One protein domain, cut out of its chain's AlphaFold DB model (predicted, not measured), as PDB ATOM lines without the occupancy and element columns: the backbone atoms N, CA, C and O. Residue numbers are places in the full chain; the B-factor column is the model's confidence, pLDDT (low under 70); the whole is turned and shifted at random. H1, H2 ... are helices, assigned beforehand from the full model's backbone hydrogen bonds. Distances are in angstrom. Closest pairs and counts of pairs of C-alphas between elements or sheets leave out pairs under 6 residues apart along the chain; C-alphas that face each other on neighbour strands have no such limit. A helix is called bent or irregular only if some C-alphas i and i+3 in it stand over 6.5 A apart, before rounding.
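This is residues 177 to 233 of the 237 residues of an uncharacterized protein of Candidatus Peregrinibacteria bacterium GW2011_GWF2_33_10 (UniProt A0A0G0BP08). Two long helices make an open V, with H2 as the longer arm, H1 as the shorter one and the link of residues 197 to 202 at the corner. The arms do not pack on each other: residues 177 to 192 of H1 stick out on one side of the V, and residues 211 to 233, of which 211 to 232 belong to H2, make the other free arm. The printed part has 57 residues with two named helices, H1 then H2 along the chain, and no named strand; its class is all helix. It is extended, with a radius of gyration of the C-alphas of 17.0 A, and flat, spanning 49 by 36 by 11 A.

The longest helix is H2, residues 203 to 232. H1, residues 177 to 196, is apart from it, with no C-alpha of the one within 8 A of the other. A short link of 6 residues joins H1 to H2. In H1 every O i to N i+4 pair is within hydrogen-bond range; in H2 20 of 26 are.

H2 has 30 residues and measures 44.9 A from C-alpha 203 at (51.796, -12.679, -25.188) to C-alpha 232 at (7.989, -12.160, -35.114). H1 has 20 residues and measures 28.7 A from its first to its last C-alpha; it begins with C-alpha 177 at (31.614, -36.808, -11.961). Neither helix is bent or irregular.

The two C-alphas farthest apart are those of Asn 196 and Asp 233, at 49.9 A. The C-alphas of the first and last printed residues, Leu 177 and Asp 233, are 44.7 A apart. The printed part has no cut. The mean pLDDT of the printed part is 76.7, and residues 224 to 233 are under 70.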
ATOM      1  N   LEU A 177      30.178 -36.655 -12.210       80.31
ATOM      2  CA  LEU A 177      31.614 -36.808 -11.961       80.31
ATOM      3  C   LEU A 177      32.397 -37.009 -13.258       80.31
ATOM      4  O   LEU A 177      33.376 -36.307 -13.479       80.31
ATOM      5  N   PHE A 178      31.958 -37.909 -14.141       81.31
ATOM      6  CA  PHE A 178      32.612 -38.120 -15.434       81.31
ATOM      7  C   PHE A 178      32.527 -36.884 -16.331       81.31
ATOM      8  O   PHE A 178      33.512 -36.548 -16.985       81.31
ATOM      9  N   GLY A 179      31.397 -36.170 -16.320       78.81
ATOM     10  CA  GLY A 179      31.262 -34.888 -17.012       78.81
ATOM     11  C   GLY A 179      32.236 -33.834 -16.478       78.81
ATOM     12  O   GLY A 179      32.937 -33.193 -17.257       78.81
ATOM     13  N   GLY A 180      32.344 -33.704 -15.152       83.56
ATOM     14  CA  GLY A 180      33.285 -32.786 -14.505       83.56
ATOM     15  C   GLY A 180      34.749 -33.139 -14.783       83.56
ATOM     16  O   GLY A 180      35.525 -32.278 -15.189       83.56
ATOM     17  N   ILE A 181      35.118 -34.413 -14.637       85.75
ATOM     18  CA  ILE A 181      36.466 -34.921 -14.933       85.75
ATOM     19  C   ILE A 181      36.808 -34.691 -16.407       85.75
ATOM     20  O   ILE A 181      37.884 -34.182 -16.716       85.75
ATOM     21  N   GLY A 182      35.884 -35.014 -17.315       85.06
ATOM     22  CA  GLY A 182      36.050 -34.793 -18.748       85.06
ATOM     23  C   GLY A 182      36.267 -33.320 -19.082       85.06
ATOM     24  O   GLY A 182      37.188 -33.005 -19.828       85.06
ATOM     25  N   MET A 183      35.491 -32.415 -18.476       87.00
ATOM     26  CA  MET A 183      35.643 -30.971 -18.670       87.00
ATOM     27  C   MET A 183      37.010 -30.469 -18.188       87.00
ATOM     28  O   MET A 183      37.673 -29.711 -18.894       87.00
ATOM     29  N   ILE A 184      37.467 -30.923 -17.017       88.12
ATOM     30  CA  ILE A 184      38.775 -30.547 -16.462       88.12
ATOM     31  C   ILE A 184      39.916 -31.063 -17.353       88.12
ATOM     32  O   ILE A 184      40.831 -30.302 -17.667       88.12
ATOM     33  N   ILE A 185      39.863 -32.327 -17.791       84.62
ATOM     34  CA  ILE A 185      40.876 -32.926 -18.679       84.62
ATOM     35  C   ILE A 185      40.883 -32.233 -20.043       84.62
ATOM     36  O   ILE A 185      41.951 -31.924 -20.567       84.62
ATOM     37  N   PHE A 186      39.705 -31.960 -20.607       84.56
ATOM     38  CA  PHE A 186      39.565 -31.255 -21.876       84.56
ATOM     39  C   PHE A 186      40.176 -29.857 -21.803       84.56
ATOM     40  O   PHE A 186      41.007 -29.503 -22.640       84.56
ATOM     41  N   TRP A 187      39.831 -29.089 -20.764       86.62
ATOM     42  CA  TRP A 187      40.375 -27.749 -20.582       86.62
ATOM     43  C   TRP A 187      41.888 -27.799 -20.390       86.62
ATOM     44  O   TRP A 187      42.606 -27.075 -21.070       86.62
ATOM     45  N   ARG A 188      42.397 -28.714 -19.555       82.56
ATOM     46  CA  ARG A 188      43.840 -28.940 -19.388       82.56
ATOM     47  C   ARG A 188      44.540 -29.230 -20.720       82.56
ATOM     48  O   ARG A 188      45.574 -28.632 -20.990       82.56
ATOM     49  N   GLY A 189      43.969 -30.100 -21.553       85.75
ATOM     50  CA  GLY A 189      44.511 -30.406 -22.876       85.75
ATOM     51  C   GLY A 189      44.584 -29.178 -23.787       85.75
ATOM     52  O   GLY A 189      45.559 -29.027 -24.518       85.75
ATOM     53  N   ILE A 190      43.606 -28.270 -23.701       81.81
ATOM     54  CA  ILE A 190      43.648 -26.983 -24.409       81.81
ATOM     55  C   ILE A 190      44.818 -26.129 -23.907       81.81
ATOM     56  O   ILE A 190      45.590 -25.649 -24.734       81.81
ATOM     57  N   TRP A 191      45.001 -25.976 -22.590       82.94
ATOM     58  CA  TRP A 191      46.140 -25.226 -22.036       82.94
ATOM     59  C   TRP A 191      47.476 -25.811 -22.501       82.94
ATOM     60  O   TRP A 191      48.308 -25.095 -23.060       82.94
ATOM     61  N   ASP A 192      47.658 -27.122 -22.360       81.94
ATOM     62  CA  ASP A 192      48.889 -27.805 -22.764       81.94
ATOM     63  C   ASP A 192      49.148 -27.659 -24.278       81.94
ATOM     64  O   ASP A 192      50.286 -27.446 -24.705       81.94
ATOM     65  N   LEU A 193      48.098 -27.684 -25.107       80.44
ATOM     66  CA  LEU A 193      48.210 -27.432 -26.543       80.44
ATOM     67  C   LEU A 193      48.625 -25.985 -26.839       80.44
ATOM     68  O   LEU A 193      49.484 -25.758 -27.690       80.44
ATOM     69  N   THR A 194      48.065 -25.006 -26.121       78.88
ATOM     70  CA  THR A 194      48.417 -23.588 -26.306       78.88
ATOM     71  C   THR A 194      49.877 -23.290 -25.967       78.88
ATOM     72  O   THR A 194      50.490 -22.466 -26.643       78.88
ATOM     73  N   TYR A 195      50.478 -24.014 -25.016       78.25
ATOM     74  CA  TYR A 195      51.906 -23.883 -24.700       78.25
ATOM     75  C   TYR A 195      52.832 -24.434 -25.792       78.25
ATOM     76  O   TYR A 195      53.950 -23.941 -25.959       78.25
ATOM     77  N   ASN A 196      52.371 -25.428 -26.555       79.12
ATOM     78  CA  ASN A 196      53.157 -26.073 -27.609       79.12
ATOM     79  C   ASN A 196      53.090 -25.340 -28.959       79.12
ATOM     80  O   ASN A 196      53.891 -25.627 -29.849       79.12
ATOM     81  N   ILE A 197      52.168 -24.388 -29.128       79.62
ATOM     82  CA  ILE A 197      52.031 -23.606 -30.359       79.62
ATOM     83  C   ILE A 197      52.884 -22.329 -30.238       79.62
ATOM     84  O   ILE A 197      52.557 -21.458 -29.429       79.62
ATOM     85  N   PRO A 198      53.935 -22.144 -31.064       76.25
ATOM     86  CA  PRO A 198      54.866 -21.017 -30.930       76.25
ATOM     87  C   PRO A 198      54.195 -19.640 -31.011       76.25
ATOM     88  O   PRO A 198      54.617 -18.704 -30.343       76.25
ATOM     89  N   ILE A 199      53.133 -19.534 -31.814       72.31
ATOM     90  CA  ILE A 199      52.395 -18.288 -32.054       72.31
ATOM     91  C   ILE A 199      51.579 -17.893 -30.813       72.31
ATOM     92  O   ILE A 199      51.616 -16.742 -30.393       72.31
ATOM     93  N   VAL A 200      50.886 -18.851 -30.189       74.19
ATOM     94  CA  VAL A 200      50.051 -18.618 -28.994       74.19
ATOM     95  C   VAL A 200      50.905 -18.451 -27.736       74.19
ATOM     96  O   VAL A 200      50.504 -17.764 -26.806       74.19
ATOM     97  N   ARG A 201      52.113 -19.022 -27.720       74.44
ATOM     98  CA  ARG A 201      53.059 -18.889 -26.606       74.44
ATOM     99  C   ARG A 201      53.538 -17.450 -26.378       74.44
ATOM    100  O   ARG A 201      53.979 -17.130 -25.280       74.44
ATOM    101  N   THR A 202      53.500 -16.598 -27.401       80.69
ATOM    102  CA  THR A 202      53.863 -15.180 -27.259       80.69
ATOM    103  C   THR A 202      52.669 -14.357 -26.789       80.69
ATOM    104  O   THR A 202      51.588 -14.480 -27.360       80.69
ATOM    105  N   ASP A 203      52.872 -13.478 -25.802       80.62
ATOM    106  CA  ASP A 203      51.796 -12.679 -25.188       80.62
ATOM    107  C   ASP A 203      50.979 -11.898 -26.232       80.62
ATOM    108  O   ASP A 203      49.749 -11.899 -26.212       80.62
ATOM    109  N   LEU A 204      51.659 -11.297 -27.213       81.81
ATOM    110  CA  LEU A 204      51.012 -10.590 -28.323       81.81
ATOM    111  C   LEU A 204      50.219 -11.529 -29.245       81.81
ATOM    112  O   LEU A 204      49.123 -11.179 -29.678       81.81
ATOM    113  N   GLY A 205      50.738 -12.725 -29.534       80.06
ATOM    114  CA  GLY A 205      50.051 -13.705 -30.373       80.06
ATOM    115  C   GLY A 205      48.789 -14.265 -29.712       80.06
ATOM    116  O   GLY A 205      47.759 -14.386 -30.376       80.06
ATOM    117  N   ALA A 206      48.826 -14.517 -28.399       81.25
ATOM    118  CA  ALA A 206      47.653 -14.920 -27.623       81.25
ATOM    119  C   ALA A 206      46.559 -13.842 -27.627       81.25
ATOM    120  O   ALA A 206      45.390 -14.157 -27.851       81.25
ATOM    121  N   ILE A 207      46.933 -12.569 -27.441       83.88
ATOM    122  CA  ILE A 207      45.992 -11.438 -27.464       83.88
ATOM    123  C   ILE A 207      45.332 -11.310 -28.839       83.88
ATOM    124  O   ILE A 207      44.110 -11.194 -28.922       83.88
ATOM    125  N   ILE A 208      46.111 -11.371 -29.923       86.50
ATOM    126  CA  ILE A 208      45.587 -11.232 -31.291       86.50
ATOM    127  C   ILE A 208      44.638 -12.388 -31.634       86.50
ATOM    128  O   ILE A 208      43.549 -12.155 -32.159       86.50
ATOM    129  N   ILE A 209      45.011 -13.628 -31.303       84.81
ATOM    130  CA  ILE A 209      44.168 -14.805 -31.554       84.81
ATOM    131  C   ILE A 209      42.904 -14.766 -30.687       84.81
ATOM    132  O   ILE A 209      41.815 -15.043 -31.188       84.81
ATOM    133  N   GLY A 210      43.016 -14.374 -29.416       84.50
ATOM    134  CA  GLY A 210      41.871 -14.208 -28.521       84.50
ATOM    135  C   GLY A 210      40.882 -13.159 -29.032       84.50
ATOM    136  O   GLY A 210      39.682 -13.427 -29.105       84.50
ATOM    137  N   LEU A 211      41.385 -12.002 -29.471       88.69
ATOM    138  CA  LEU A 211      40.573 -10.940 -30.068       88.69
ATOM    139  C   LEU A 211      39.878 -11.419 -31.351       88.69
ATOM    140  O   LEU A 211      38.696 -11.141 -31.567       88.69
ATOM    141  N   PHE A 212      40.589 -12.180 -32.186       90.44
ATOM    142  CA  PHE A 212      40.042 -12.756 -33.411       90.44
ATOM    143  C   PHE A 212      38.906 -13.745 -33.118       90.44
ATOM    144  O   PHE A 212      37.820 -13.613 -33.681       90.44
ATOM    145  N   ILE A 213      39.111 -14.684 -32.188       88.19
ATOM    146  CA  ILE A 213      38.085 -15.658 -31.782       88.19
ATOM    147  C   ILE A 213      36.863 -14.945 -31.192       88.19
ATOM    148  O   ILE A 213      35.733 -15.279 -31.556       88.19
ATOM    149  N   MET A 214      37.059 -13.939 -30.332       87.69
ATOM    150  CA  MET A 214      35.956 -13.142 -29.787       87.69
ATOM    151  C   MET A 214      35.178 -12.405 -30.880       87.69
ATOM    152  O   MET A 214      33.950 -12.408 -30.861       87.69
ATOM    153  N   THR A 215      35.873 -11.839 -31.867       88.00
ATOM    154  CA  THR A 215      35.237 -11.137 -32.991       88.00
ATOM    155  C   THR A 215      34.400 -12.093 -33.841       88.00
ATOM    156  O   THR A 215      33.244 -11.799 -34.141       88.00
ATOM    157  N   VAL A 216      34.940 -13.268 -34.182       86.81
ATOM    158  CA  VAL A 216      34.216 -14.294 -34.951       86.81
ATOM    159  C   VAL A 216      33.006 -14.811 -34.174       86.81
ATOM    160  O   VAL A 216      31.921 -14.943 -34.739       86.81
ATOM    161  N   THR A 217      33.167 -15.055 -32.874       85.25
ATOM    162  CA  THR A 217      32.084 -15.563 -32.021       85.25
ATOM    163  C   THR A 217      30.972 -14.524 -31.859       85.25
ATOM    164  O   THR A 217      29.799 -14.853 -32.025       85.25
ATOM    165  N   GLY A 218      31.323 -13.254 -31.627       84.06
ATOM    166  CA  GLY A 218      30.362 -12.148 -31.577       84.06
ATOM    167  C   GLY A 218      29.641 -11.931 -32.909       84.06
ATOM    168  O   GLY A 218      28.431 -11.716 -32.933       84.06
ATOM    169  N   PHE A 219      30.352 -12.068 -34.030       84.25
ATOM    170  CA  PHE A 219      29.755 -11.996 -35.363       84.25
ATOM    171  C   PHE A 219      28.758 -13.139 -35.604       84.25
ATOM    172  O   PHE A 219      27.633 -12.880 -36.030       84.25
ATOM    173  N   MET A 220      29.117 -14.383 -35.270       77.81
ATOM    174  CA  MET A 220      28.205 -15.529 -35.375       77.81
ATOM    175  C   MET A 220      26.953 -15.359 -34.507       77.81
ATOM    176  O   MET A 220      25.849 -15.593 -34.995       77.81
ATOM    177  N   ALA A 221      27.102 -14.892 -33.265       75.31
ATOM    178  CA  ALA A 221      25.965 -14.595 -32.394       75.31
ATOM    179  C   ALA A 221      25.051 -13.512 -32.999       75.31
ATOM    180  O   ALA A 221      23.836 -13.679 -33.052       75.31
ATOM    181  N   SER A 222      25.638 -12.453 -33.568       75.38
ATOM    182  CA  SER A 222      24.882 -11.365 -34.204       75.38
ATOM    183  C   SER A 222      24.088 -11.789 -35.448       75.38
ATOM    184  O   SER A 222      23.079 -11.164 -35.781       75.38
ATOM    185  N   LEU A 223      24.525 -12.843 -36.145       73.50
ATOM    186  CA  LEU A 223      23.787 -13.424 -37.268       73.50
ATOM    187  C   LEU A 223      22.615 -14.287 -36.784       73.50
ATOM    188  O   LEU A 223      21.577 -14.324 -37.445       73.50
ATOM    189  N   GLY A 224      22.769 -14.938 -35.629       59.50
ATOM    190  CA  GLY A 224      21.726 -15.738 -34.991       59.50
ATOM    191  C   GLY A 224      20.499 -14.903 -34.616       59.50
ATOM    192  O   GLY A 224      19.387 -15.237 -35.026       59.50
ATOM    193  N   ASP A 225      20.694 -13.766 -33.944       58.59
ATOM    194  CA  ASP A 225      19.581 -12.935 -33.451       58.59
ATOM    195  C   ASP A 225      18.770 -12.260 -34.573       58.59
ATOM    196  O   ASP A 225      17.549 -12.119 -34.472       58.59
ATOM    197  N   ARG A 226      19.397 -11.921 -35.709       53.25
ATOM    198  CA  ARG A 226      18.680 -11.357 -36.874       53.25
ATOM    199  C   ARG A 226      17.746 -12.364 -37.557       53.25
ATOM    200  O   ARG A 226      16.794 -11.958 -38.225       53.25
ATOM    201  N   SER A 227      17.994 -13.665 -37.394       51.09
ATOM    202  CA  SER A 227      17.131 -14.711 -37.960       51.09
ATOM    203  C   SER A 227      15.851 -14.937 -37.146       51.09
ATOM    204  O   SER A 227      14.823 -15.310 -37.709       51.09
ATOM    205  N   ILE A 228      15.885 -14.644 -35.843       51.88
ATOM    206  CA  ILE A 228      14.764 -14.889 -34.927       51.88
ATOM    207  C   ILE A 228      13.837 -13.665 -34.866       51.88
ATOM    208  O   ILE A 228      12.620 -13.820 -34.919       51.88
ATOM    209  N   ILE A 229      14.392 -12.448 -34.871       52.06
ATOM    210  CA  ILE A 229      13.607 -11.208 -34.726       52.06
ATOM    211  C   ILE A 229      12.838 -10.838 -36.015       52.06
ATOM    212  O   ILE A 229      11.775 -10.234 -35.950       52.06
ATOM    213  N   SER A 230      13.285 -11.270 -37.202       48.69
ATOM    214  CA  SER A 230      12.562 -10.987 -38.462       48.69
ATOM    215  C   SER A 230      11.343 -11.884 -38.728       48.69
ATOM    216  O   SER A 230      10.610 -11.646 -39.691       48.69
ATOM    217  N   THR A 231      11.108 -12.903 -37.894       44.97
ATOM    218  CA  THR A 231       9.939 -13.795 -38.019       44.97
ATOM    219  C   THR A 231       8.775 -13.354 -37.126       44.97
ATOM    220  O   THR A 231       7.627 -13.666 -37.434       44.97
ATOM    221  N   THR A 232       9.032 -12.600 -36.056       45.78
ATOM    222  CA  THR A 232       7.989 -12.160 -35.114       45.78
ATOM    223  C   THR A 232       7.265 -10.882 -35.537       45.78
ATOM    224  O   THR A 232       6.080 -10.766 -35.257       45.78
ATOM    225  N   ASP A 233       7.893  -9.994 -36.313       44.25
ATOM    226  CA  ASP A 233       7.276  -8.717 -36.731       44.25
ATOM    227  C   ASP A 233       6.362  -8.819 -37.971       44.25
ATOM    228  O   ASP A 233       5.950  -7.808 -38.531       44.25
TER     229      ASP A 233